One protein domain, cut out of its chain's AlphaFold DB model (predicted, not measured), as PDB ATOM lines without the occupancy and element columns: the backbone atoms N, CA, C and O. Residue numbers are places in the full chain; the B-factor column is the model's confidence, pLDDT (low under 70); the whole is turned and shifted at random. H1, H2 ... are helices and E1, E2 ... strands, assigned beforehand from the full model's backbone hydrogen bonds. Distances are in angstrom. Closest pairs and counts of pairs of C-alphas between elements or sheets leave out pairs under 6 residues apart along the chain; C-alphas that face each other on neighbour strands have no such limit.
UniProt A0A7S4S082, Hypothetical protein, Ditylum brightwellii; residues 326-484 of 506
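This is residues 326 to 484 of the 506 residues of the protein "Hypothetical protein" of Ditylum brightwellii (UniProt A0A7S4S082). A strongly twisted wall of five strands, E1, E2, E3, E4 and E8, has H5 over E1 on one face and H1 and H4 on that same face but beside the strands, and a small three-stranded sheet of E5, E6 and E7 continues the wall, with E4 running on into E5 and E7 running on into E8. H3 grazes the small sheet, H2 packs on H1 beside the ends of E3 and E8, and residues 456 to 462 of the link between H4 and H5 stick out. The printed part has 159 residues, with five named helices and eight named strands in the order H1 E1 E2 H2 E3 E4 E5 E6 H3 E7 E8 H4 H5, and its class is mixed, helices and strands. The large sheet is branched and the small one has the order E6, E5, E7; the neighbour strands in both are antiparallel. The whole is compact, with a radius of gyration of the C-alphas of 15.9 A and spans of 42 by 41 by 34 A.

After H1, residues 326 to 334, E1, residues 340 to 345, and E2, residues 354 to 360, form an antiparallel hairpin; N 343 and O 356 are 2.9 A apart, within hydrogen-bond range. H2, residues 367 to 373, touches H1 at a steep tilt of 40 degrees, opposite ways, the closest C-alphas being those of Asp 327 and Arg 371, 4.8 A apart. E3, residues 375 to 383, has E2 on one side, with N 379 and O 359 at 2.8 A. On the other side of E3 are E4, residues 398 to 400, with N 399 and O 382 at 2.8 A, and E8, residues 436 to 440, with N 439 and O 376 at 2.8 A. E3 and E4 are a hairpin with a long link. E5, residues 402 to 405, and E6, residues 411 to 415, are a hairpin, with N 412 and O 404 at 2.7 A. E7, residues 432 to 434, lies beside E5, with N 403 and O 433 at 2.9 A. E6, H3 and E7 form a split strand-helix-strand unit, two strands of one sheet with a helix between them along the chain and E5 between them in the sheet, and its crossover is right-handed; H3, residues 422 to 428, only grazes the small sheet. H4, residues 441 to 444, and H5, residues 470 to 482, are on the same face of the large sheet as H1. H5 lies over E1 at a height over the sheet of 9.9 A, along the strands at 23 degrees on the local plane; the closest C-alphas, of Phe 342 and Met 476, are 6.4 A apart. H4 and H5 are apart. In H1, H2 and H3 every O i to N i+4 pair is within hydrogen-bond range, in H5 8 of 9 are, and H4 is too short for such a pair.

H1 begins at C-alpha 326 at (15.883, -48.472, 1.562) and is 12.1 A long from first to last C-alpha. E1 measures 15.1 A, E2 18.4 A, and E3, the longest strand, 24.8 A from C-alpha 375 at (17.665, -43.975, 9.117) to C-alpha 383. E6 measures 11.0 A and E8 13.0 A. H5, the longest helix, measures 18.9 A and ends at C-alpha 482 at (15.773, -65.221, 13.619).

The two C-alphas farthest apart, those of Asn 408 and Ala 458, are 48.3 A from each other. The printed part has no cut. The links from E3 to E4, 14 residues, and from H4 to H5, 25 residues, are long; residues 456 to 462 stand free. The mean pLDDT of the printed part is 88.4, and residues 348 to 349, 408 to 409, 430 and 455 to 464 are under 70.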
ATOM      1  N   PHE A 326      16.470 -49.515   0.720       93.50
ATOM      2  CA  PHE A 326      15.883 -48.472   1.562       93.50
ATOM      3  C   PHE A 326      15.047 -47.443   0.788       93.50
ATOM      4  O   PHE A 326      14.171 -46.827   1.387       93.50
ATOM      5  N   ASP A 327      15.242 -47.296  -0.529       92.56
ATOM      6  CA  ASP A 327      14.306 -46.531  -1.365       92.56
ATOM      7  C   ASP A 327      12.943 -47.217  -1.385       92.56
ATOM      8  O   ASP A 327      11.915 -46.564  -1.229       92.56
ATOM      9  N   GLN A 328      12.937 -48.544  -1.537       93.06
ATOM     10  CA  GLN A 328      11.706 -49.332  -1.511       93.06
ATOM     11  C   GLN A 328      11.045 -49.281  -0.130       93.06
ATOM     12  O   GLN A 328       9.835 -49.100  -0.046       93.06
ATOM     13  N   LEU A 329      11.835 -49.373   0.946       95.56
ATOM     14  CA  LEU A 329      11.331 -49.228   2.314       95.56
ATOM     15  C   LEU A 329      10.672 -47.860   2.533       95.56
ATOM     16  O   LEU A 329       9.567 -47.807   3.064       95.56
ATOM     17  N   TYR A 330      11.319 -46.772   2.106       96.69
ATOM     18  CA  TYR A 330      10.752 -45.428   2.220       96.69
ATOM     19  C   TYR A 330       9.425 -45.324   1.461       96.69
ATOM     20  O   TYR A 330       8.423 -44.908   2.038       96.69
ATOM     21  N   ASP A 331       9.394 -45.773   0.202       95.88
ATOM     22  CA  ASP A 331       8.185 -45.750  -0.629       95.88
ATOM     23  C   ASP A 331       7.055 -46.607  -0.014       95.88
ATOM     24  O   ASP A 331       5.878 -46.261  -0.111       95.88
ATOM     25  N   ASN A 332       7.389 -47.728   0.633       96.62
ATOM     26  CA  ASN A 332       6.418 -48.580   1.321       96.62
ATOM     27  C   ASN A 332       5.873 -47.919   2.592       96.62
ATOM     28  O   ASN A 332       4.674 -48.018   2.844       96.62
ATOM     29  N   ILE A 333       6.723 -47.237   3.365       97.62
ATOM     30  CA  ILE A 333       6.316 -46.471   4.551       97.62
ATOM     31  C   ILE A 333       5.398 -45.316   4.145       97.62
ATOM     32  O   ILE A 333       4.352 -45.132   4.755       97.62
ATOM     33  N   GLU A 334       5.752 -44.565   3.103       97.00
ATOM     34  CA  GLU A 334       4.989 -43.401   2.638       97.00
ATOM     35  C   GLU A 334       3.549 -43.752   2.233       97.00
ATOM     36  O   GLU A 334       2.630 -42.965   2.459       97.00
ATOM     37  N   ARG A 335       3.332 -44.956   1.688       96.75
ATOM     38  CA  ARG A 335       2.003 -45.451   1.288       96.75
ATOM     39  C   ARG A 335       1.105 -45.864   2.455       96.75
ATOM     40  O   ARG A 335      -0.079 -46.104   2.224       96.75
ATOM     41  N   LYS A 336       1.653 -46.022   3.660       96.75
ATOM     42  CA  LYS A 336       0.892 -46.390   4.861       96.75
ATOM     43  C   LYS A 336       0.354 -45.141   5.548       96.75
ATOM     44  O   LYS A 336       1.023 -44.107   5.597       96.75
ATOM     45  N   GLU A 337      -0.858 -45.248   6.072       93.25
ATOM     46  CA  GLU A 337      -1.529 -44.169   6.796       93.25
ATOM     47  C   GLU A 337      -0.913 -44.007   8.188       93.25
ATOM     48  O   GLU A 337      -0.458 -42.922   8.545       93.25
ATOM     49  N   ASP A 338      -0.817 -45.103   8.946       94.94
ATOM     50  CA  ASP A 338      -0.288 -45.082  10.311       94.94
ATOM     51  C   ASP A 338       1.227 -45.299  10.366       94.94
ATOM     52  O   ASP A 338       1.850 -44.942  11.368       94.94
ATOM     53  N   ARG A 339       1.829 -45.859   9.304       97.50
ATOM     54  CA  ARG A 339       3.292 -46.013   9.145       97.50
ATOM     55  C   ARG A 339       3.942 -46.768  10.308       97.50
ATOM     56  O   ARG A 339       4.962 -46.340  10.857       97.50
ATOM     57  N   LEU A 340       3.322 -47.872  10.712       98.38
ATOM     58  CA  LEU A 340       3.739 -48.663  11.864       98.38
ATOM     59  C   LEU A 340       4.742 -49.736  11.475       98.38
ATOM     60  O   LEU A 340       4.629 -50.346  10.413       98.38
ATOM     61  N   LEU A 341       5.695 -49.992  12.366       98.25
ATOM     62  CA  LEU A 341       6.626 -51.108  12.257       98.25
ATOM     63  C   LEU A 341       6.890 -51.714  13.631       98.25
ATOM     64  O   LEU A 341       6.969 -51.006  14.641       98.25
ATOM     65  N   PHE A 342       7.116 -53.024  13.652       98.44
ATOM     66  CA  PHE A 342       7.829 -53.649  14.754       98.44
ATOM     67  C   PHE A 342       9.333 -53.521  14.538       98.44
ATOM     68  O   PHE A 342       9.832 -53.748  13.436       98.44
ATOM     69  N   ILE A 343      10.064 -53.182  15.596       97.69
ATOM     70  CA  ILE A 343      11.518 -53.026  15.559       97.69
ATOM     71  C   ILE A 343      12.189 -53.801  16.682       97.69
ATOM     72  O   ILE A 343      11.643 -53.956  17.775       97.69
ATOM     73  N   ARG A 344      13.418 -54.220  16.421       95.44
ATOM     74  CA  ARG A 344      14.392 -54.636  17.417       95.44
ATOM     75  C   ARG A 344      15.005 -53.392  18.046       95.44
ATOM     76  O   ARG A 344      15.461 -52.492  17.350       95.44
ATOM     77  N   TYR A 345      15.099 -53.362  19.366       90.88
ATOM     78  CA  TYR A 345      15.850 -52.331  20.079       90.88
ATOM     79  C   TYR A 345      16.477 -52.906  21.347       90.88
ATOM     80  O   TYR A 345      16.032 -53.923  21.868       90.88
ATOM     81  N   VAL A 346      17.529 -52.266  21.852       84.69
ATOM     82  CA  VAL A 346      18.135 -52.628  23.140       84.69
ATOM     83  C   VAL A 346      17.774 -51.531  24.137       84.69
ATOM     84  O   VAL A 346      18.258 -50.405  23.977       84.69
ATOM     85  N   PRO A 347      16.914 -51.807  25.137       77.94
ATOM     86  CA  PRO A 347      16.599 -50.835  26.171       77.94
ATOM     87  C   PRO A 347      17.859 -50.345  26.889       77.94
ATOM     88  O   PRO A 347      18.850 -51.061  27.037       77.94
ATOM     89  N   ILE A 348      17.816 -49.114  27.384       69.00
ATOM     90  CA  ILE A 348      18.958 -48.519  28.077       69.00
ATOM     91  C   ILE A 348      19.245 -49.304  29.357       69.00
ATOM     92  O   ILE A 348      18.388 -49.435  30.226       69.00
ATOM     93  N   GLY A 349      20.471 -49.814  29.468       67.38
ATOM     94  CA  GLY A 349      20.896 -50.650  30.592       67.38
ATOM     95  C   GLY A 349      20.547 -52.134  30.453       67.38
ATOM     96  O   GLY A 349      20.918 -52.903  31.335       67.38
ATOM     97  N   ALA A 350      19.890 -52.550  29.367       74.38
ATOM     98  CA  ALA A 350      19.687 -53.960  29.052       74.38
ATOM     99  C   ALA A 350      20.885 -54.533  28.279       74.38
ATOM    100  O   ALA A 350      21.520 -53.843  27.479       74.38
ATOM    101  N   SER A 351      21.177 -55.814  28.508       78.06
ATOM    102  CA  SER A 351      22.170 -56.584  27.748       78.06
ATOM    103  C   SER A 351      21.563 -57.333  26.560       78.06
ATOM    104  O   SER A 351      22.298 -57.807  25.699       78.06
ATOM    105  N   THR A 352      20.236 -57.454  26.513       84.56
ATOM    106  CA  THR A 352      19.497 -58.196  25.488       84.56
ATOM    107  C   THR A 352      18.587 -57.270  24.689       84.56
ATOM    108  O   THR A 352      18.100 -56.251  25.185       84.56
ATOM    109  N   ALA A 353      18.385 -57.619  23.418       89.19
ATOM    110  CA  ALA A 353      17.441 -56.926  22.555       89.19
ATOM    111  C   ALA A 353      15.995 -57.328  22.881       89.19
ATOM    112  O   ALA A 353      15.737 -58.431  23.357       89.19
ATOM    113  N   ASN A 354      15.066 -56.421  22.601       93.06
ATOM    114  CA  ASN A 354      13.629 -56.590  22.758       93.06
ATOM    115  C   ASN A 354      12.898 -56.043  21.513       93.06
ATOM    116  O   ASN A 354      13.515 -55.387  20.666       93.06
ATOM    117  N   TRP A 355      11.599 -56.307  21.395       95.88
ATOM    118  CA  TRP A 355      10.736 -55.792  20.337       95.88
ATOM    119  C   TRP A 355       9.961 -54.547  20.804       95.88
ATOM    120  O   TRP A 355       9.561 -54.436  21.964       95.88
ATOM    121  N   ALA A 356       9.745 -53.588  19.907       96.81
ATOM    122  CA  ALA A 356       8.883 -52.425  20.135       96.81
ATOM    123  C   ALA A 356       7.993 -52.160  18.923       96.81
ATOM    124  O   ALA A 356       8.381 -52.450  17.794       96.81
ATOM    125  N   LEU A 357       6.823 -51.565  19.167       98.19
ATOM    126  CA  LEU A 357       5.990 -50.974  18.125       98.19
ATOM    127  C   LEU A 357       6.315 -49.481  18.015       98.19
ATOM    128  O   LEU A 357       6.284 -48.761  19.019       98.19
ATOM    129  N   VAL A 358       6.604 -49.018  16.804       98.25
ATOM    130  CA  VAL A 358       6.892 -47.609  16.520       98.25
ATOM    131  C   VAL A 358       6.068 -47.104  15.344       98.25
ATOM    132  O   VAL A 358       5.641 -47.882  14.494       98.25
ATOM    133  N   GLN A 359       5.869 -45.791  15.307       97.94
ATOM    134  CA  GLN A 359       5.277 -45.056  14.197       97.94
ATOM    135  C   GLN A 359       6.348 -44.178  13.549       97.94
ATOM    136  O   GLN A 359       7.039 -43.440  14.254       97.94
ATOM    137  N   VAL A 360       6.492 -44.235  12.228       97.81
ATOM    138  CA  VAL A 360       7.444 -43.381  11.504       97.81
ATOM    139  C   VAL A 360       6.884 -41.976  11.340       97.81
ATOM    140  O   VAL A 360       5.763 -41.786  10.864       97.81
ATOM    141  N   ASP A 361       7.699 -40.989  11.692       95.50
ATOM    142  CA  ASP A 361       7.408 -39.580  11.480       95.50
ATOM    143  C   ASP A 361       8.191 -39.072  10.268       95.50
ATOM    144  O   ASP A 361       9.386 -38.787  10.356       95.50
ATOM    145  N   LEU A 362       7.523 -39.002   9.114       93.50
ATOM    146  CA  LEU A 362       8.157 -38.528   7.884       93.50
ATOM    147  C   LEU A 362       8.420 -37.019   7.898       93.50
ATOM    148  O   LEU A 362       9.320 -36.585   7.188       93.50
ATOM    149  N   ASP A 363       7.709 -36.240   8.722       89.81
ATOM    150  CA  ASP A 363       7.925 -34.792   8.805       89.81
ATOM    151  C   ASP A 363       9.268 -34.481   9.488       89.81
ATOM    152  O   ASP A 363       9.950 -33.521   9.133       89.81
ATOM    153  N   GLU A 364       9.670 -35.317  10.451       87.88
ATOM    154  CA  GLU A 364      10.956 -35.212  11.154       87.88
ATOM    155  C   GLU A 364      12.066 -36.094  10.545       87.88
ATOM    156  O   GLU A 364      13.236 -35.983  10.921       87.88
ATOM    157  N   THR A 365      11.737 -36.977   9.598       91.06
ATOM    158  CA  THR A 365      12.719 -37.858   8.949       91.06
ATOM    159  C   THR A 365      13.484 -37.128   7.844       91.06
ATOM    160  O   THR A 365      12.900 -36.615   6.894       91.06
ATOM    161  N   ASP A 366      14.821 -37.170   7.889       92.44
ATOM    162  CA  ASP A 366      15.652 -36.765   6.747       92.44
ATOM    163  C   ASP A 366      15.555 -37.816   5.629       92.44
ATOM    164  O   ASP A 366      16.123 -38.908   5.725       92.44
ATOM    165  N   GLU A 367      14.849 -37.478   4.549       94.31
ATOM    166  CA  GLU A 367      14.613 -38.378   3.415       94.31
ATOM    167  C   GLU A 367      15.913 -38.932   2.809       94.31
ATOM    168  O   GLU A 367      15.987 -40.111   2.454       94.31
ATOM    169  N   LYS A 368      16.975 -38.121   2.711       92.75
ATOM    170  CA  LYS A 368      18.241 -38.566   2.109       92.75
ATOM    171  C   LYS A 368      18.906 -39.618   2.982       92.75
ATOM    172  O   LYS A 368      19.411 -40.613   2.458       92.75
ATOM    173  N   ARG A 369      18.923 -39.418   4.299       92.69
ATOM    174  CA  ARG A 369      19.450 -40.394   5.263       92.69
ATOM    175  C   ARG A 369      18.583 -41.646   5.312       92.69
ATOM    176  O   ARG A 369      19.135 -42.744   5.356       92.69
ATOM    177  N   ALA A 370      17.267 -41.509   5.221       95.12
ATOM    178  CA  ALA A 370      16.349 -42.639   5.180       95.12
ATOM    179  C   ALA A 370      16.577 -43.515   3.939       95.12
ATOM    180  O   ALA A 370      16.848 -44.708   4.061       95.12
ATOM    181  N   ARG A 371      16.588 -42.914   2.749       94.56
ATOM    182  CA  ARG A 371      16.786 -43.609   1.465       94.56
ATOM    183  C   ARG A 371      18.194 -44.180   1.279       94.56
ATOM    184  O   ARG A 371      18.375 -45.232   0.664       94.56
ATOM    185  N   LYS A 372      19.212 -43.518   1.836       91.31
ATOM    186  CA  LYS A 372      20.612 -43.950   1.712       91.31
ATOM    187  C   LYS A 372      21.041 -44.934   2.799       91.31
ATOM    188  O   LYS A 372      21.703 -45.921   2.493       91.31
ATOM    189  N   ASN A 373      20.680 -44.667   4.051       91.19
ATOM    190  CA  ASN A 373      21.198 -45.380   5.221       91.19
ATOM    191  C   ASN A 373      20.123 -46.194   5.956       91.19
ATOM    192  O   ASN A 373      20.472 -46.928   6.877       91.19
ATOM    193  N   GLY A 374      18.840 -46.050   5.613       94.44
ATOM    194  CA  GLY A 374      17.739 -46.674   6.345       94.44
ATOM    195  C   GLY A 374      17.434 -45.992   7.681       94.44
ATOM    196  O   GLY A 374      16.860 -46.631   8.558       94.44
ATOM    197  N   GLU A 375      17.851 -44.737   7.874       95.19
ATOM    198  CA  GLU A 375      17.665 -43.975   9.117       95.19
ATOM    199  C   GLU A 375      16.359 -43.172   9.094       95.19
ATOM    200  O   GLU A 375      16.227 -42.231   8.319       95.19
ATOM    201  N   PHE A 376      15.421 -43.521   9.972       96.94
ATOM    202  CA  PHE A 376      14.108 -42.888  10.077       96.94
ATOM    203  C   PHE A 376      13.901 -42.319  11.470       96.94
ATOM    204  O   PHE A 376      14.349 -42.905  12.459       96.94
ATOM    205  N   HIS A 377      13.184 -41.207  11.557       94.12
ATOM    206  CA  HIS A 377      12.714 -40.700  12.835       94.12
ATOM    207  C   HIS A 377      11.422 -41.409  13.226       94.12
ATOM    208  O   HIS A 377      10.485 -41.506  12.430       94.12
ATOM    209  N   VAL A 378      11.382 -41.964  14.437       96.19
ATOM    210  CA  VAL A 378      10.256 -42.793  14.883       96.19
ATOM    211  C   VAL A 378       9.753 -42.373  16.257       96.19
ATOM    212  O   VAL A 378      10.521 -41.922  17.106       96.19
ATOM    213  N   ARG A 379       8.454 -42.564  16.481       95.50
ATOM    214  CA  ARG A 379       7.720 -42.299  17.722       95.50
ATOM    215  C   ARG A 379       7.312 -43.618  18.368       95.50
ATOM    216  O   ARG A 379       6.776 -44.504  17.704       95.50
ATOM    217  N   TRP A 380       7.553 -43.760  19.667       95.38
ATOM    218  CA  TRP A 380       7.256 -45.003  20.380       95.38
ATOM    219  C   TRP A 380       5.776 -45.130  20.708       95.38
ATOM    220  O   TRP A 380       5.127 -44.185  21.170       95.38
ATOM    221  N   LEU A 381       5.288 -46.357  20.569       96.81
ATOM    222  CA  LEU A 381       3.983 -46.781  21.042       96.81
ATOM    223  C   LEU A 381       4.148 -47.820  22.149       96.81
ATOM    224  O   LEU A 381       5.144 -48.536  22.242       96.81
ATOM    225  N   GLN A 382       3.144 -47.909  23.008       94.69
ATOM    226  CA  GLN A 382       3.076 -48.907  24.071       94.69
ATOM    227  C   GLN A 382       1.659 -49.450  24.193       94.69
ATOM    228  O   GLN A 382       0.698 -48.814  23.764       94.69
ATOM    229  N   VAL A 383       1.525 -50.592  24.860       93.94
ATOM    230  CA  VAL A 383       0.221 -51.138  25.232       93.94
ATOM    231  C   VAL A 383      -0.532 -50.146  26.126       93.94
ATOM    232  O   VAL A 383       0.010 -49.666  27.126       93.94
ATOM    233  N   HIS A 384      -1.790 -49.867  25.779       92.00
ATOM    234  CA  HIS A 384      -2.658 -48.951  26.511       92.00
ATOM    235  C   HIS A 384      -2.744 -49.358  27.994       92.00
ATOM    236  O   HIS A 384      -2.939 -50.540  28.277       92.00
ATOM    237  N   PRO A 385      -2.646 -48.428  28.964       89.19
ATOM    238  CA  PRO A 385      -2.523 -48.773  30.387       89.19
ATOM    239  C   PRO A 385      -3.672 -49.614  30.953       89.19
ATOM    240  O   PRO A 385      -3.454 -50.430  31.847       89.19
ATOM    241  N   GLU A 386      -4.889 -49.414  30.446       87.62
ATOM    242  CA  GLU A 386      -6.052 -50.226  30.821       87.62
ATOM    243  C   GLU A 386      -5.924 -51.665  30.314       87.62
ATOM    244  O   GLU A 386      -6.160 -52.609  31.065       87.62
ATOM    245  N   ASP A 387      -5.493 -51.839  29.063       90.44
ATOM    246  CA  ASP A 387      -5.354 -53.151  28.435       90.44
ATOM    247  C   ASP A 387      -4.138 -53.883  29.013       90.44
ATOM    248  O   ASP A 387      -4.234 -55.063  29.332       90.44
ATOM    249  N   LYS A 388      -3.047 -53.160  29.295       89.81
ATOM    250  CA  LYS A 388      -1.819 -53.676  29.920       89.81
ATOM    251  C   LYS A 388      -2.063 -54.367  31.264       89.81
ATOM    252  O   LYS A 388      -1.195 -55.094  31.723       89.81
ATOM    253  N   ARG A 389      -3.195 -54.120  31.931       87.88
ATOM    254  CA  ARG A 389      -3.568 -54.770  33.202       87.88
ATOM    255  C   ARG A 389      -4.452 -56.002  33.022       87.88
ATOM    256  O   ARG A 389      -4.590 -56.773  33.965       87.88
ATOM    257  N   LEU A 390      -5.083 -56.148  31.860       89.19
ATOM    258  CA  LEU A 390      -6.212 -57.057  31.651       89.19
ATOM    259  C   LEU A 390      -6.013 -58.011  30.469       89.19
ATOM    260  O   LEU A 390      -6.741 -58.993  30.353       89.19
ATOM    261  N   ARG A 391      -5.089 -57.705  29.558       90.88
ATOM    262  CA  ARG A 391      -4.954 -58.348  28.250       90.88
ATOM    263  C   ARG A 391      -3.484 -58.540  27.901       90.88
ATOM    264  O   ARG A 391      -2.619 -57.838  28.420       90.88
ATOM    265  N   SER A 392      -3.217 -59.484  27.004       94.38
ATOM    266  CA  SER A 392      -1.897 -59.627  26.395       94.38
ATOM    267  C   SER A 392      -1.658 -58.533  25.346       94.38
ATOM    268  O   SER A 392      -2.631 -58.013  24.777       94.38
ATOM    269  N   PRO A 393      -0.395 -58.173  25.050       94.88
ATOM    270  CA  PRO A 393      -0.063 -57.220  23.993       94.88
ATOM    271  C   PRO A 393      -0.752 -57.507  22.653       94.88
ATOM    272  O   PRO A 393      -1.275 -56.572  22.042       94.88
ATOM    273  N   ARG A 394      -0.840 -58.783  22.241       94.12
ATOM    274  CA  ARG A 394      -1.454 -59.193  20.964       94.12
ATOM    275  C   ARG A 394      -2.861 -58.637  20.766       94.12
ATOM    276  O   ARG A 394      -3.198 -58.146  19.692       94.12
ATOM    277  N   ILE A 395      -3.681 -58.709  21.811       91.19
ATOM    278  CA  ILE A 395      -5.089 -58.297  21.792       91.19
ATOM    279  C   ILE A 395      -5.312 -57.001  22.573       91.19
ATOM    280  O   ILE A 395      -6.385 -56.793  23.154       91.19
ATOM    281  N   SER A 396      -4.318 -56.120  22.612       92.94
ATOM    282  CA  SER A 396      -4.414 -54.825  23.280       92.94
ATOM    283  C   SER A 396      -4.418 -53.665  22.292       92.94
ATOM    284  O   SER A 396      -3.922 -53.763  21.171       92.94
ATOM    285  N   ARG A 397      -4.995 -52.547  22.725       92.62
ATOM    286  CA  ARG A 397      -4.826 -51.246  22.074       92.62
ATOM    287  C   ARG A 397      -3.430 -50.707  22.348       92.62
ATOM    288  O   ARG A 397      -2.882 -50.929  23.431       92.62
ATOM    289  N   PHE A 398      -2.909 -49.926  21.414       94.50
ATOM    290  CA  PHE A 398      -1.677 -49.167  21.579       94.50
ATOM    291  C   PHE A 398      -1.963 -47.679  21.759       94.50
ATOM    292  O   PHE A 398      -2.972 -47.147  21.294       94.50
ATOM    293  N   CYS A 399      -1.071 -47.008  22.475       94.12
ATOM    294  CA  CYS A 399      -1.122 -45.574  22.683       94.12
ATOM    295  C   CYS A 399       0.271 -44.941  22.574       94.12
ATOM    296  O   CYS A 399       1.279 -45.642  22.722       94.12
ATOM    297  N   PRO A 400       0.332 -43.614  22.378       95.75
ATOM    298  CA  PRO A 400       1.569 -42.850  22.387       95.75
ATOM    299  C   PRO A 400       2.376 -43.054  23.664       95.75
ATOM    300  O   PRO A 400       1.818 -43.172  24.764       95.75
ATOM    301  N   VAL A 401       3.699 -43.013  23.535       94.00
ATOM    302  CA  VAL A 401       4.593 -42.745  24.661       94.00
ATOM    303  C   VAL A 401       4.894 -41.248  24.664       94.00
ATOM    304  O   VAL A 401       5.712 -40.777  23.881       94.00
ATOM    305  N   VAL A 402       4.234 -40.492  25.545       92.88
ATOM    306  CA  VAL A 402       4.445 -39.042  25.708       92.88
ATOM    307  C   VAL A 402       5.170 -38.777  27.016       92.88
ATOM    308  O   VAL A 402       4.811 -39.322  28.058       92.88
ATOM    309  N   ARG A 403       6.198 -37.937  26.997       89.56
ATOM    310  CA  ARG A 403       6.988 -37.618  28.188       89.56
ATOM    311  C   ARG A 403       7.104 -36.116  28.376       89.56
ATOM    312  O   ARG A 403       7.001 -35.351  27.421       89.56
ATOM    313  N   TYR A 404       7.337 -35.712  29.619       86.38
ATOM    314  CA  TYR A 404       7.842 -34.372  29.884       86.38
ATOM    315  C   TYR A 404       9.194 -34.186  29.203       86.38
ATOM    316  O   TYR A 404      10.009 -35.102  29.212       86.38
ATOM    317  N   ILE A 405       9.425 -33.012  28.637       82.19
ATOM    318  CA  ILE A 405      10.719 -32.582  28.124       82.19
ATOM    319  C   ILE A 405      11.196 -31.480  29.060       82.19
ATOM    320  O   ILE A 405      10.500 -30.480  29.262       82.19
ATOM    321  N   ASP A 406      12.337 -31.701  29.703       76.69
ATOM    322  CA  ASP A 406      12.934 -30.680  30.553       76.69
ATOM    323  C   ASP A 406      13.692 -29.622  29.732       76.69
ATOM    324  O   ASP A 406      13.799 -29.687  28.509       76.69
ATOM    325  N   LYS A 407      14.232 -28.614  30.424       71.88
ATOM    326  CA  LYS A 407      15.028 -27.531  29.819       71.88
ATOM    327  C   LYS A 407      16.269 -28.014  29.049       71.88
ATOM    328  O   LYS A 407      16.808 -27.249  28.259       71.88
ATOM    329  N   ASN A 408      16.716 -29.244  29.295       66.44
ATOM    330  CA  ASN A 408      17.890 -29.860  28.685       66.44
ATOM    331  C   ASN A 408      17.492 -30.868  27.598       66.44
ATOM    332  O   ASN A 408      18.293 -31.733  27.246       66.44
ATOM    333  N   GLU A 409      16.244 -30.800  27.125       69.25
ATOM    334  CA  GLU A 409      15.671 -31.722  26.146       69.25
ATOM    335  C   GLU A 409      15.718 -33.191  26.601       69.25
ATOM    336  O   GLU A 409      15.736 -34.127  25.798       69.25
ATOM    337  N   CYS A 410      15.730 -33.418  27.917       71.44
ATOM    338  CA  CYS A 410      15.687 -34.754  28.482       71.44
ATOM    339  C   CYS A 410      14.242 -35.210  28.627       71.44
ATOM    340  O   CYS A 410      13.381 -34.496  29.151       71.44
ATOM    341  N   PHE A 411      14.003 -36.460  28.249       78.25
ATOM    342  CA  PHE A 411      12.734 -37.116  28.496       78.25
ATOM    343  C   PHE A 411      12.560 -37.438  29.986       78.25
ATOM    344  O   PHE A 411      13.213 -38.317  30.539       78.25
ATOM    345  N   GLY A 412      11.637 -36.736  30.632       78.38
ATOM    346  CA  GLY A 412      11.215 -36.934  32.010       78.38
ATOM    347  C   GLY A 412      10.053 -37.920  32.153       78.38
ATOM    348  O   GLY A 412       9.947 -38.932  31.455       78.38
ATOM    349  N   ARG A 413       9.161 -37.629  33.109       83.31
ATOM    350  CA  ARG A 413       8.051 -38.518  33.484       83.31
ATOM    351  C   ARG A 413       7.112 -38.783  32.301       83.31
ATOM    352  O   ARG A 413       6.759 -37.880  31.550       83.31
ATOM    353  N   HIS A 414       6.669 -40.029  32.186       86.00
ATOM    354  CA  HIS A 414       5.668 -40.460  31.217       86.00
ATOM    355  C   HIS A 414       4.259 -39.968  31.591       86.00
ATOM    356  O   HIS A 414       3.849 -40.048  32.753       86.00
ATOM    357  N   VAL A 415       3.529 -39.478  30.589       87.25
ATOM    358  CA  VAL A 415       2.129 -39.050  30.647       87.25
ATOM    359  C   VAL A 415       1.281 -39.959  29.762       87.25
ATOM    360  O   VAL A 415       1.589 -40.162  28.591       87.25
ATOM    361  N   HIS A 416       0.199 -40.495  30.323       87.12
ATOM    362  CA  HIS A 416      -0.736 -41.332  29.579       87.12
ATOM    363  C   HIS A 416      -1.669 -40.481  28.722       87.12
ATOM    364  O   HIS A 416      -2.328 -39.573  29.229       87.12
ATOM    365  N   VAL A 417      -1.730 -40.795  27.429       87.06
ATOM    366  CA  VAL A 417      -2.516 -40.061  26.433       87.06
ATOM    367  C   VAL A 417      -3.099 -41.066  25.444       87.06
ATOM    368  O   VAL A 417      -2.451 -42.062  25.130       87.06
ATOM    369  N   SER A 418      -4.318 -40.834  24.960       86.81
ATOM    370  CA  SER A 418      -4.880 -41.622  23.859       86.81
ATOM    371  C   SER A 418      -4.340 -41.131  22.512       86.81
ATOM    372  O   SER A 418      -3.966 -39.968  22.373       86.81
ATOM    373  N   MET A 419      -4.353 -41.995  21.494       87.94
ATOM    374  CA  MET A 419      -3.980 -41.608  20.125       87.94
ATOM    375  C   MET A 419      -4.815 -40.424  19.606       87.94
ATOM    376  O   MET A 419      -4.279 -39.542  18.952       87.94
ATOM    377  N   SER A 420      -6.109 -40.355  19.938       84.94
ATOM    378  CA  SER A 420      -7.005 -39.302  19.434       84.94
ATOM    379  C   SER A 420      -6.749 -37.921  20.050       84.94
ATOM    380  O   SER A 420      -7.066 -36.914  19.429       84.94
ATOM    381  N   ASN A 421      -6.165 -37.862  21.251       85.69
ATOM    382  CA  ASN A 421      -5.985 -36.610  21.996       85.69
ATOM    383  C   ASN A 421      -4.535 -36.105  21.992       85.69
ATOM    384  O   ASN A 421      -4.259 -35.036  22.534       85.69
ATOM    385  N   VAL A 422      -3.593 -36.868  21.426       87.00
ATOM    386  CA  VAL A 422      -2.159 -36.567  21.547       87.00
ATOM    387  C   VAL A 422      -1.767 -35.261  20.871       87.00
ATOM    388  O   VAL A 422      -1.048 -34.475  21.475       87.00
ATOM    389  N   ILE A 423      -2.291 -34.986  19.676       84.81
ATOM    390  CA  ILE A 423      -1.981 -33.758  18.933       84.81
ATOM    391  C   ILE A 423      -2.436 -32.537  19.739       84.81
ATOM    392  O   ILE A 423      -1.619 -31.692  20.093       84.81
ATOM    393  N   GLN A 424      -3.709 -32.521  20.146       83.88
ATOM    394  CA  GLN A 424      -4.278 -31.432  20.940       83.88
ATOM    395  C   GLN A 424      -3.552 -31.248  22.281       83.88
ATOM    396  O   GLN A 424      -3.367 -30.122  22.743       83.88
ATOM    397  N   LEU A 425      -3.134 -32.333  22.941       85.00
ATOM    398  CA  LEU A 425      -2.395 -32.229  24.197       85.00
ATOM    399  C   LEU A 425      -1.020 -31.579  23.997       85.00
ATOM    400  O   LEU A 425      -0.631 -30.735  24.805       85.00
ATOM    401  N   LEU A 426      -0.291 -31.987  22.956       83.62
ATOM    402  CA  LEU A 426       1.052 -31.484  22.669       83.62
ATOM    403  C   LEU A 426       1.034 -30.021  22.219       83.62
ATOM    404  O   LEU A 426       1.914 -29.262  22.606       83.62
ATOM    405  N   GLU A 427       0.003 -29.597  21.489       81.44
ATOM    406  CA  GLU A 427      -0.181 -28.189  21.109       81.44
ATOM    407  C   GLU A 427      -0.427 -27.282  22.323       81.44
ATOM    408  O   GLU A 427       0.052 -26.151  22.368       81.44
ATOM    409  N   ASN A 428      -1.124 -27.786  23.345       77.19
ATOM    410  CA  ASN A 428      -1.491 -26.999  24.525       77.19
ATOM    411  C   ASN A 428      -0.444 -27.016  25.652       77.19
ATOM    412  O   ASN A 428      -0.546 -26.221  26.589       77.19
ATOM    413  N   LYS A 429       0.546 -27.922  25.625       76.25
ATOM    414  CA  LYS A 429       1.533 -28.075  26.709       76.25
ATOM    415  C   LYS A 429       2.968 -27.955  26.208       76.25
ATOM    416  O   LYS A 429       3.536 -28.899  25.674       76.25
ATOM    417  N   LEU A 430       3.596 -26.825  26.535       69.19
ATOM    418  CA  LEU A 430       4.935 -26.425  26.074       69.19
ATOM    419  C   LEU A 430       6.105 -27.334  26.502       69.19
ATOM    420  O   LEU A 430       7.228 -27.113  26.048       69.19
ATOM    421  N   ASN A 431       5.882 -28.300  27.398       85.69
ATOM    422  CA  ASN A 431       6.916 -29.186  27.938       85.69
ATOM    423  C   ASN A 431       6.562 -30.676  27.836       85.69
ATOM    424  O   ASN A 431       7.098 -31.474  28.602       85.69
ATOM    425  N   LEU A 432       5.648 -31.059  26.945       88.38
ATOM    426  CA  LEU A 432       5.408 -32.457  26.598       88.38
ATOM    427  C   LEU A 432       5.897 -32.727  25.178       88.38
ATOM    428  O   LEU A 432       5.807 -31.863  24.313       88.38
ATOM    429  N   GLY A 433       6.357 -33.946  24.931       87.38
ATOM    430  CA  GLY A 433       6.662 -34.408  23.585       87.38
ATOM    431  C   GLY A 433       6.574 -35.918  23.463       87.38
ATOM    432  O   GLY A 433       6.537 -36.650  24.458       87.38
ATOM    433  N   TRP A 434       6.517 -36.382  22.221       91.06
ATOM    434  CA  TRP A 434       6.644 -37.798  21.908       91.06
ATOM    435  C   TRP A 434       8.003 -38.315  22.364       91.06
ATOM    436  O   TRP A 434       9.020 -37.656  22.172       91.06
ATOM    437  N   TYR A 435       8.032 -39.515  22.936       89.81
ATOM    438  CA  TYR A 435       9.279 -40.254  23.037       89.81
ATOM    439  C   TYR A 435       9.652 -40.722  21.634       89.81
ATOM    440  O   TYR A 435       8.963 -41.566  21.054       89.81
ATOM    441  N   GLN A 436      10.695 -40.111  21.083       90.06
ATOM    442  CA  GLN A 436      11.089 -40.259  19.689       90.06
ATOM    443  C   GLN A 436      12.604 -40.151  19.520       90.06
ATOM    444  O   GLN A 436      13.284 -39.536  20.344       90.06
ATOM    445  N   MET A 437      13.133 -40.775  18.470       86.00
ATOM    446  CA  MET A 437      14.541 -40.704  18.064       86.00
ATOM    447  C   MET A 437      14.721 -41.289  16.659       86.00
ATOM    448  O   MET A 437      13.834 -41.955  16.124       86.00
ATOM    449  N   VAL A 438      15.920 -41.112  16.104       89.19
ATOM    450  CA  VAL A 438      16.325 -41.739  14.843       89.19
ATOM    451  C   VAL A 438      16.717 -43.206  15.064       89.19
ATOM    452  O   VAL A 438      17.608 -43.512  15.862       89.19
ATOM    453  N   VAL A 439      16.091 -44.110  14.311       91.62
ATOM    454  CA  VAL A 439      16.347 -45.558  14.294       91.62
ATOM    455  C   VAL A 439      16.730 -45.995  12.884       91.62
ATOM    456  O   VAL A 439      16.227 -45.460  11.899       91.62
ATOM    457  N   ASN A 440      17.619 -46.983  12.769       94.06
ATOM    458  CA  ASN A 440      17.949 -47.566  11.474       94.06
ATOM    459  C   ASN A 440      16.983 -48.717  11.139       94.06
ATOM    460  O   ASN A 440      17.259 -49.878  11.429       94.06
ATOM    461  N   LEU A 441      15.845 -48.403  10.518       96.00
ATOM    462  CA  LEU A 441      14.845 -49.400  10.107       96.00
ATOM    463  C   LEU A 441      15.350 -50.333   8.995       96.00
ATOM    464  O   LEU A 441      14.819 -51.430   8.813       96.00
ATOM    465  N   GLY A 442      16.402 -49.936   8.275       90.19
ATOM    466  CA  GLY A 442      17.085 -50.806   7.321       90.19
ATOM    467  C   GLY A 442      17.637 -52.079   7.969       90.19
ATOM    468  O   GLY A 442      17.564 -53.149   7.361       90.19
ATOM    469  N   HIS A 443      18.119 -51.967   9.211       87.88
ATOM    470  CA  HIS A 443      18.736 -53.056   9.972       87.88
ATOM    471  C   HIS A 443      17.890 -53.577  11.140       87.88
ATOM    472  O   HIS A 443      18.000 -54.751  11.489       87.88
ATOM    473  N   ASP A 444      17.079 -52.722  11.764       94.44
ATOM    474  CA  ASP A 444      16.396 -53.036  13.022       94.44
ATOM    475  C   ASP A 444      14.919 -53.429  12.851       94.44
ATOM    476  O   ASP A 444      14.273 -53.764  13.841       94.44
ATOM    477  N   ARG A 445      14.348 -53.416  11.638       95.50
ATOM    478  CA  ARG A 445      12.936 -53.797  11.448       95.50
ATOM    479  C   ARG A 445      12.693 -55.293  11.681       95.50
ATOM    480  O   ARG A 445      13.491 -56.137  11.280       95.50
ATOM    481  N   LEU A 446      11.555 -55.601  12.295       96.94
ATOM    482  CA  LEU A 446      11.021 -56.951  12.509       96.94
ATOM    483  C   LEU A 446       9.733 -57.201  11.717       96.94
ATOM    484  O   LEU A 446       9.236 -58.321  11.715       96.94
ATOM    485  N   SER A 447       9.186 -56.190  11.050       97.38
ATOM    486  CA  SER A 447       8.048 -56.323  10.143       97.38
ATOM    487  C   SER A 447       8.189 -55.352   8.978       97.38
ATOM    488  O   SER A 447       8.899 -54.346   9.082       97.38
ATOM    489  N   GLU A 448       7.448 -55.604   7.910       96.38
ATOM    490  CA  GLU A 448       7.154 -54.590   6.907       96.38
ATOM    491  C   GLU A 448       6.240 -53.481   7.473       96.38
ATOM    492  O   GLU A 448       5.633 -53.653   8.539       96.38
ATOM    493  N   PRO A 449       6.158 -52.310   6.810       97.94
ATOM    494  CA  PRO A 449       5.264 -51.230   7.215       97.94
ATOM    495  C   PRO A 449       3.790 -51.642   7.154       97.94
ATOM    496  O   PRO A 449       3.329 -52.195   6.152       97.94
ATOM    497  N   PHE A 450       3.019 -51.311   8.188       97.56
ATOM    498  CA  PHE A 450       1.590 -51.622   8.265       97.56
ATOM    499  C   PHE A 450       0.763 -50.497   8.900       97.56
ATOM    500  O   PHE A 450       1.300 -49.536   9.447       97.56
ATOM    501  N   ASP A 451      -0.557 -50.648   8.817       96.12
ATOM    502  CA  ASP A 451      -1.543 -49.772   9.452       96.12
ATOM    503  C   ASP A 451      -2.221 -50.485  10.626       96.12
ATOM    504  O   ASP A 451      -2.196 -51.722  10.720       96.12
ATOM    505  N   PHE A 452      -2.840 -49.732  11.533       94.19
ATOM    506  CA  PHE A 452      -3.689 -50.344  12.549       94.19
ATOM    507  C   PHE A 452      -4.828 -51.138  11.892       94.19
ATOM    508  O   PHE A 452      -5.306 -50.835  10.799       94.19
ATOM    509  N   ALA A 453      -5.290 -52.177  12.585       89.69
ATOM    510  CA  ALA A 453      -6.323 -53.067  12.079       89.69
ATOM    511  C   ALA A 453      -7.612 -52.295  11.751       89.69
ATOM    512  O   ALA A 453      -8.236 -51.678  12.620       89.69
ATOM    513  N   THR A 454      -8.056 -52.378  10.494       80.12
ATOM    514  CA  THR A 454      -9.350 -51.836  10.071       80.12
ATOM    515  C   THR A 454     -10.461 -52.814  10.443       80.12
ATOM    516  O   THR A 454     -10.765 -53.760   9.714       80.12
ATOM    517  N   LEU A 455     -11.100 -52.606  11.590       66.50
ATOM    518  CA  LEU A 455     -12.160 -53.499  12.053       66.50
ATOM    519  C   LEU A 455     -13.485 -53.198  11.351       66.50
ATOM    520  O   LEU A 455     -14.242 -52.320  11.758       66.50
ATOM    521  N   ARG A 456     -13.780 -53.970  10.299       55.31
ATOM    522  CA  ARG A 456     -15.000 -53.865   9.474       55.31
ATOM    523  C   ARG A 456     -16.210 -54.615  10.055       55.31
ATOM    524  O   ARG A 456     -16.987 -55.204   9.311       55.31
ATOM    525  N   SER A 457     -16.362 -54.659  11.376       54.16
ATOM    526  CA  SER A 457     -17.519 -55.307  12.016       54.16
ATOM    527  C   SER A 457     -18.559 -54.268  12.425       54.16
ATOM    528  O   SER A 457     -18.207 -53.263  13.035       54.16
ATOM    529  N   ALA A 458     -19.845 -54.552  12.200       53.16
ATOM    530  CA  ALA A 458     -20.961 -53.755  12.729       53.16
ATOM    531  C   ALA A 458     -21.004 -53.711  14.275       53.16
ATOM    532  O   ALA A 458     -21.732 -52.910  14.850       53.16
ATOM    533  N   ARG A 459     -20.218 -54.564  14.956       56.28
ATOM    534  CA  ARG A 459     -20.006 -54.557  16.416       56.28
ATOM    535  C   ARG A 459     -18.673 -53.930  16.838       56.28
ATOM    536  O   ARG A 459     -18.353 -53.974  18.020       56.28
ATOM    537  N   SER A 460     -17.888 -53.406  15.895       57.28
ATOM    538  CA  SER A 460     -16.626 -52.725  16.191       57.28
ATOM    539  C   SER A 460     -16.920 -51.516  17.069       57.28
ATOM    540  O   SER A 460     -17.616 -50.582  16.662       57.28
ATOM    541  N   THR A 461     -16.450 -51.561  18.308       59.44
ATOM    542  CA  THR A 461     -16.634 -50.461  19.249       59.44
ATOM    543  C   THR A 461     -15.508 -49.446  19.070       59.44
ATOM    544  O   THR A 461     -14.431 -49.763  18.565       59.44
ATOM    545  N   HIS A 462     -15.682 -48.215  19.567       57.72
ATOM    546  CA  HIS A 462     -14.561 -47.267  19.673       57.72
ATOM    547  C   HIS A 462     -13.359 -47.864  20.443       57.72
ATOM    548  O   HIS A 462     -12.217 -47.454  20.237       57.72
ATOM    549  N   MET A 463     -13.606 -48.866  21.298       57.66
ATOM    550  CA  MET A 463     -12.600 -49.589  22.082       57.66
ATOM    551  C   MET A 463     -11.754 -50.575  21.262       57.66
ATOM    552  O   MET A 463     -10.872 -51.232  21.824       57.66
ATOM    553  N   ASP A 464     -11.983 -50.671  19.953       67.38
ATOM    554  CA  ASP A 464     -11.213 -51.553  19.085       67.38
ATOM    555  C   ASP A 464     -10.245 -50.830  18.135       67.38
ATOM    556  O   ASP A 464      -9.468 -51.472  17.428       67.38
ATOM    557  N   LYS A 465     -10.207 -49.493  18.182       81.88
ATOM    558  CA  LYS A 465      -9.216 -48.684  17.457       81.88
ATOM    559  C   LYS A 465      -7.799 -48.893  18.010       81.88
ATOM    560  O   LYS A 465      -7.624 -49.143  19.202       81.88
ATOM    561  N   TYR A 466      -6.793 -48.720  17.148       91.31
ATOM    562  CA  TYR A 466      -5.360 -48.772  17.492       91.31
ATOM    563  C   TYR A 466      -4.855 -50.156  17.934       91.31
ATOM    564  O   TYR A 466      -4.006 -50.279  18.818       91.31
ATOM    565  N   ARG A 467      -5.405 -51.214  17.333       92.81
ATOM    566  CA  ARG A 467      -4.955 -52.605  17.498       92.81
ATOM    567  C   ARG A 467      -4.109 -53.030  16.304       92.81
ATOM    568  O   ARG A 467      -4.308 -52.529  15.202       92.81
ATOM    569  N   VAL A 468      -3.205 -53.980  16.512       94.44
ATOM    570  CA  VAL A 468      -2.377 -54.554  15.443       94.44
ATOM    571  C   VAL A 468      -3.000 -55.863  14.958       94.44
ATOM    572  O   VAL A 468      -3.420 -56.680  15.777       94.44
ATOM    573  N   ASP A 469      -3.076 -56.050  13.638       92.69
ATOM    574  CA  ASP A 469      -3.603 -57.277  13.036       92.69
ATOM    575  C   ASP A 469      -2.705 -58.491  13.338       92.69
ATOM    576  O   ASP A 469      -1.480 -58.380  13.455       92.69
ATOM    577  N   ASN A 470      -3.312 -59.673  13.450       92.31
ATOM    578  CA  ASN A 470      -2.601 -60.918  13.725       92.31
ATOM    579  C   ASN A 470      -1.546 -61.251  12.665       92.31
ATOM    580  O   ASN A 470      -0.545 -61.881  13.016       92.31
ATOM    581  N   ILE A 471      -1.728 -60.828  11.409       94.44
ATOM    582  CA  ILE A 471      -0.735 -61.063  10.353       94.44
ATOM    583  C   ILE A 471       0.598 -60.368  10.668       94.44
ATOM    584  O   ILE A 471       1.651 -60.999  10.589       94.44
ATOM    585  N   ASN A 472       0.542 -59.125  11.157       96.75
ATOM    586  CA  ASN A 472       1.725 -58.335  11.504       96.75
ATOM    587  C   ASN A 472       2.412 -58.892  12.761       96.75
ATOM    588  O   ASN A 472       3.639 -58.918  12.848       96.75
ATOM    589  N   TRP A 473       1.637 -59.404  13.728       96.69
ATOM    590  CA  TRP A 473       2.195 -60.125  14.878       96.69
ATOM    591  C   TRP A 473       2.916 -61.411  14.465       96.69
ATOM    592  O   TRP A 473       3.993 -61.704  14.979       96.69
ATOM    593  N   ALA A 474       2.325 -62.196  13.562       96.38
ATOM    594  CA  ALA A 474       2.919 -63.442  13.085       96.38
ATOM    595  C   ALA A 474       4.216 -63.198  12.298       96.38
ATOM    596  O   ALA A 474       5.159 -63.985  12.399       96.38
ATOM    597  N   GLU A 475       4.275 -62.114  11.527       96.38
ATOM    598  CA  GLU A 475       5.496 -61.664  10.861       96.38
ATOM    599  C   GLU A 475       6.573 -61.255  11.875       96.38
ATOM    600  O   GLU A 475       7.681 -61.795  11.835       96.38
ATOM    601  N   MET A 476       6.224 -60.397  12.840       97.00
ATOM    602  CA  MET A 476       7.146 -59.950  13.887       97.00
ATOM    603  C   MET A 476       7.762 -61.119  14.653       97.00
ATOM    604  O   MET A 476       8.981 -61.185  14.775       97.00
ATOM    605  N   ILE A 477       6.946 -62.069  15.121       97.06
ATOM    606  CA  ILE A 477       7.413 -63.225  15.906       97.06
ATOM    607  C   ILE A 477       8.388 -64.084  15.098       97.06
ATOM    608  O   ILE A 477       9.414 -64.529  15.617       97.06
ATOM    609  N   ARG A 478       8.094 -64.296  13.812       96.06
ATOM    610  CA  ARG A 478       8.949 -65.076  12.911       96.06
ATOM    611  C   ARG A 478      10.318 -64.420  12.734       96.06
ATOM    612  O   ARG A 478      11.336 -65.099  12.844       96.06
ATOM    613  N   ASN A 479      10.340 -63.110  12.504       96.06
ATOM    614  CA  ASN A 479      11.578 -62.355  12.313       96.06
ATOM    615  C   ASN A 479      12.358 -62.205  13.631       96.06
ATOM    616  O   ASN A 479      13.581 -62.348  13.648       96.06
ATOM    617  N   ALA A 480      11.661 -62.012  14.753       95.06
ATOM    618  CA  ALA A 480      12.236 -61.947  16.094       95.06
ATOM    619  C   ALA A 480      12.978 -63.237  16.477       95.06
ATOM    620  O   ALA A 480      14.085 -63.165  17.019       95.06
ATOM    621  N   ALA A 481      12.427 -64.406  16.126       91.56
ATOM    622  CA  ALA A 481      13.077 -65.698  16.343       91.56
ATOM    623  C   ALA A 481      14.432 -65.796  15.617       91.56
ATOM    624  O   ALA A 481      15.413 -66.252  16.203       91.56
ATOM    625  N   GLY A 482      14.519 -65.291  14.380       88.00
ATOM    626  CA  GLY A 482      15.773 -65.221  13.619       88.00
ATOM    627  C   GLY A 482      16.823 -64.278  14.224       88.00
ATOM    628  O   GLY A 482      18.012 -64.423  13.950       88.00
ATOM    629  N   CYS A 483      16.403 -63.337  15.073       88.62
ATOM    630  CA  CYS A 483      17.274 -62.387  15.768       88.62
ATOM    631  C   CYS A 483      17.526 -62.738  17.246       88.62
ATOM    632  O   CYS A 483      18.165 -61.950  17.945       88.62
ATOM    633  N   GLY A 484      17.022 -63.877  17.738       89.25
ATOM    634  CA  GLY A 484      17.163 -64.281  19.142       89.25
ATOM    635  C   GLY A 484      16.431 -63.366  20.132       89.25
ATOM    636  O   GLY A 484      16.885 -63.202  21.263       89.25
TER     637      GLY A 484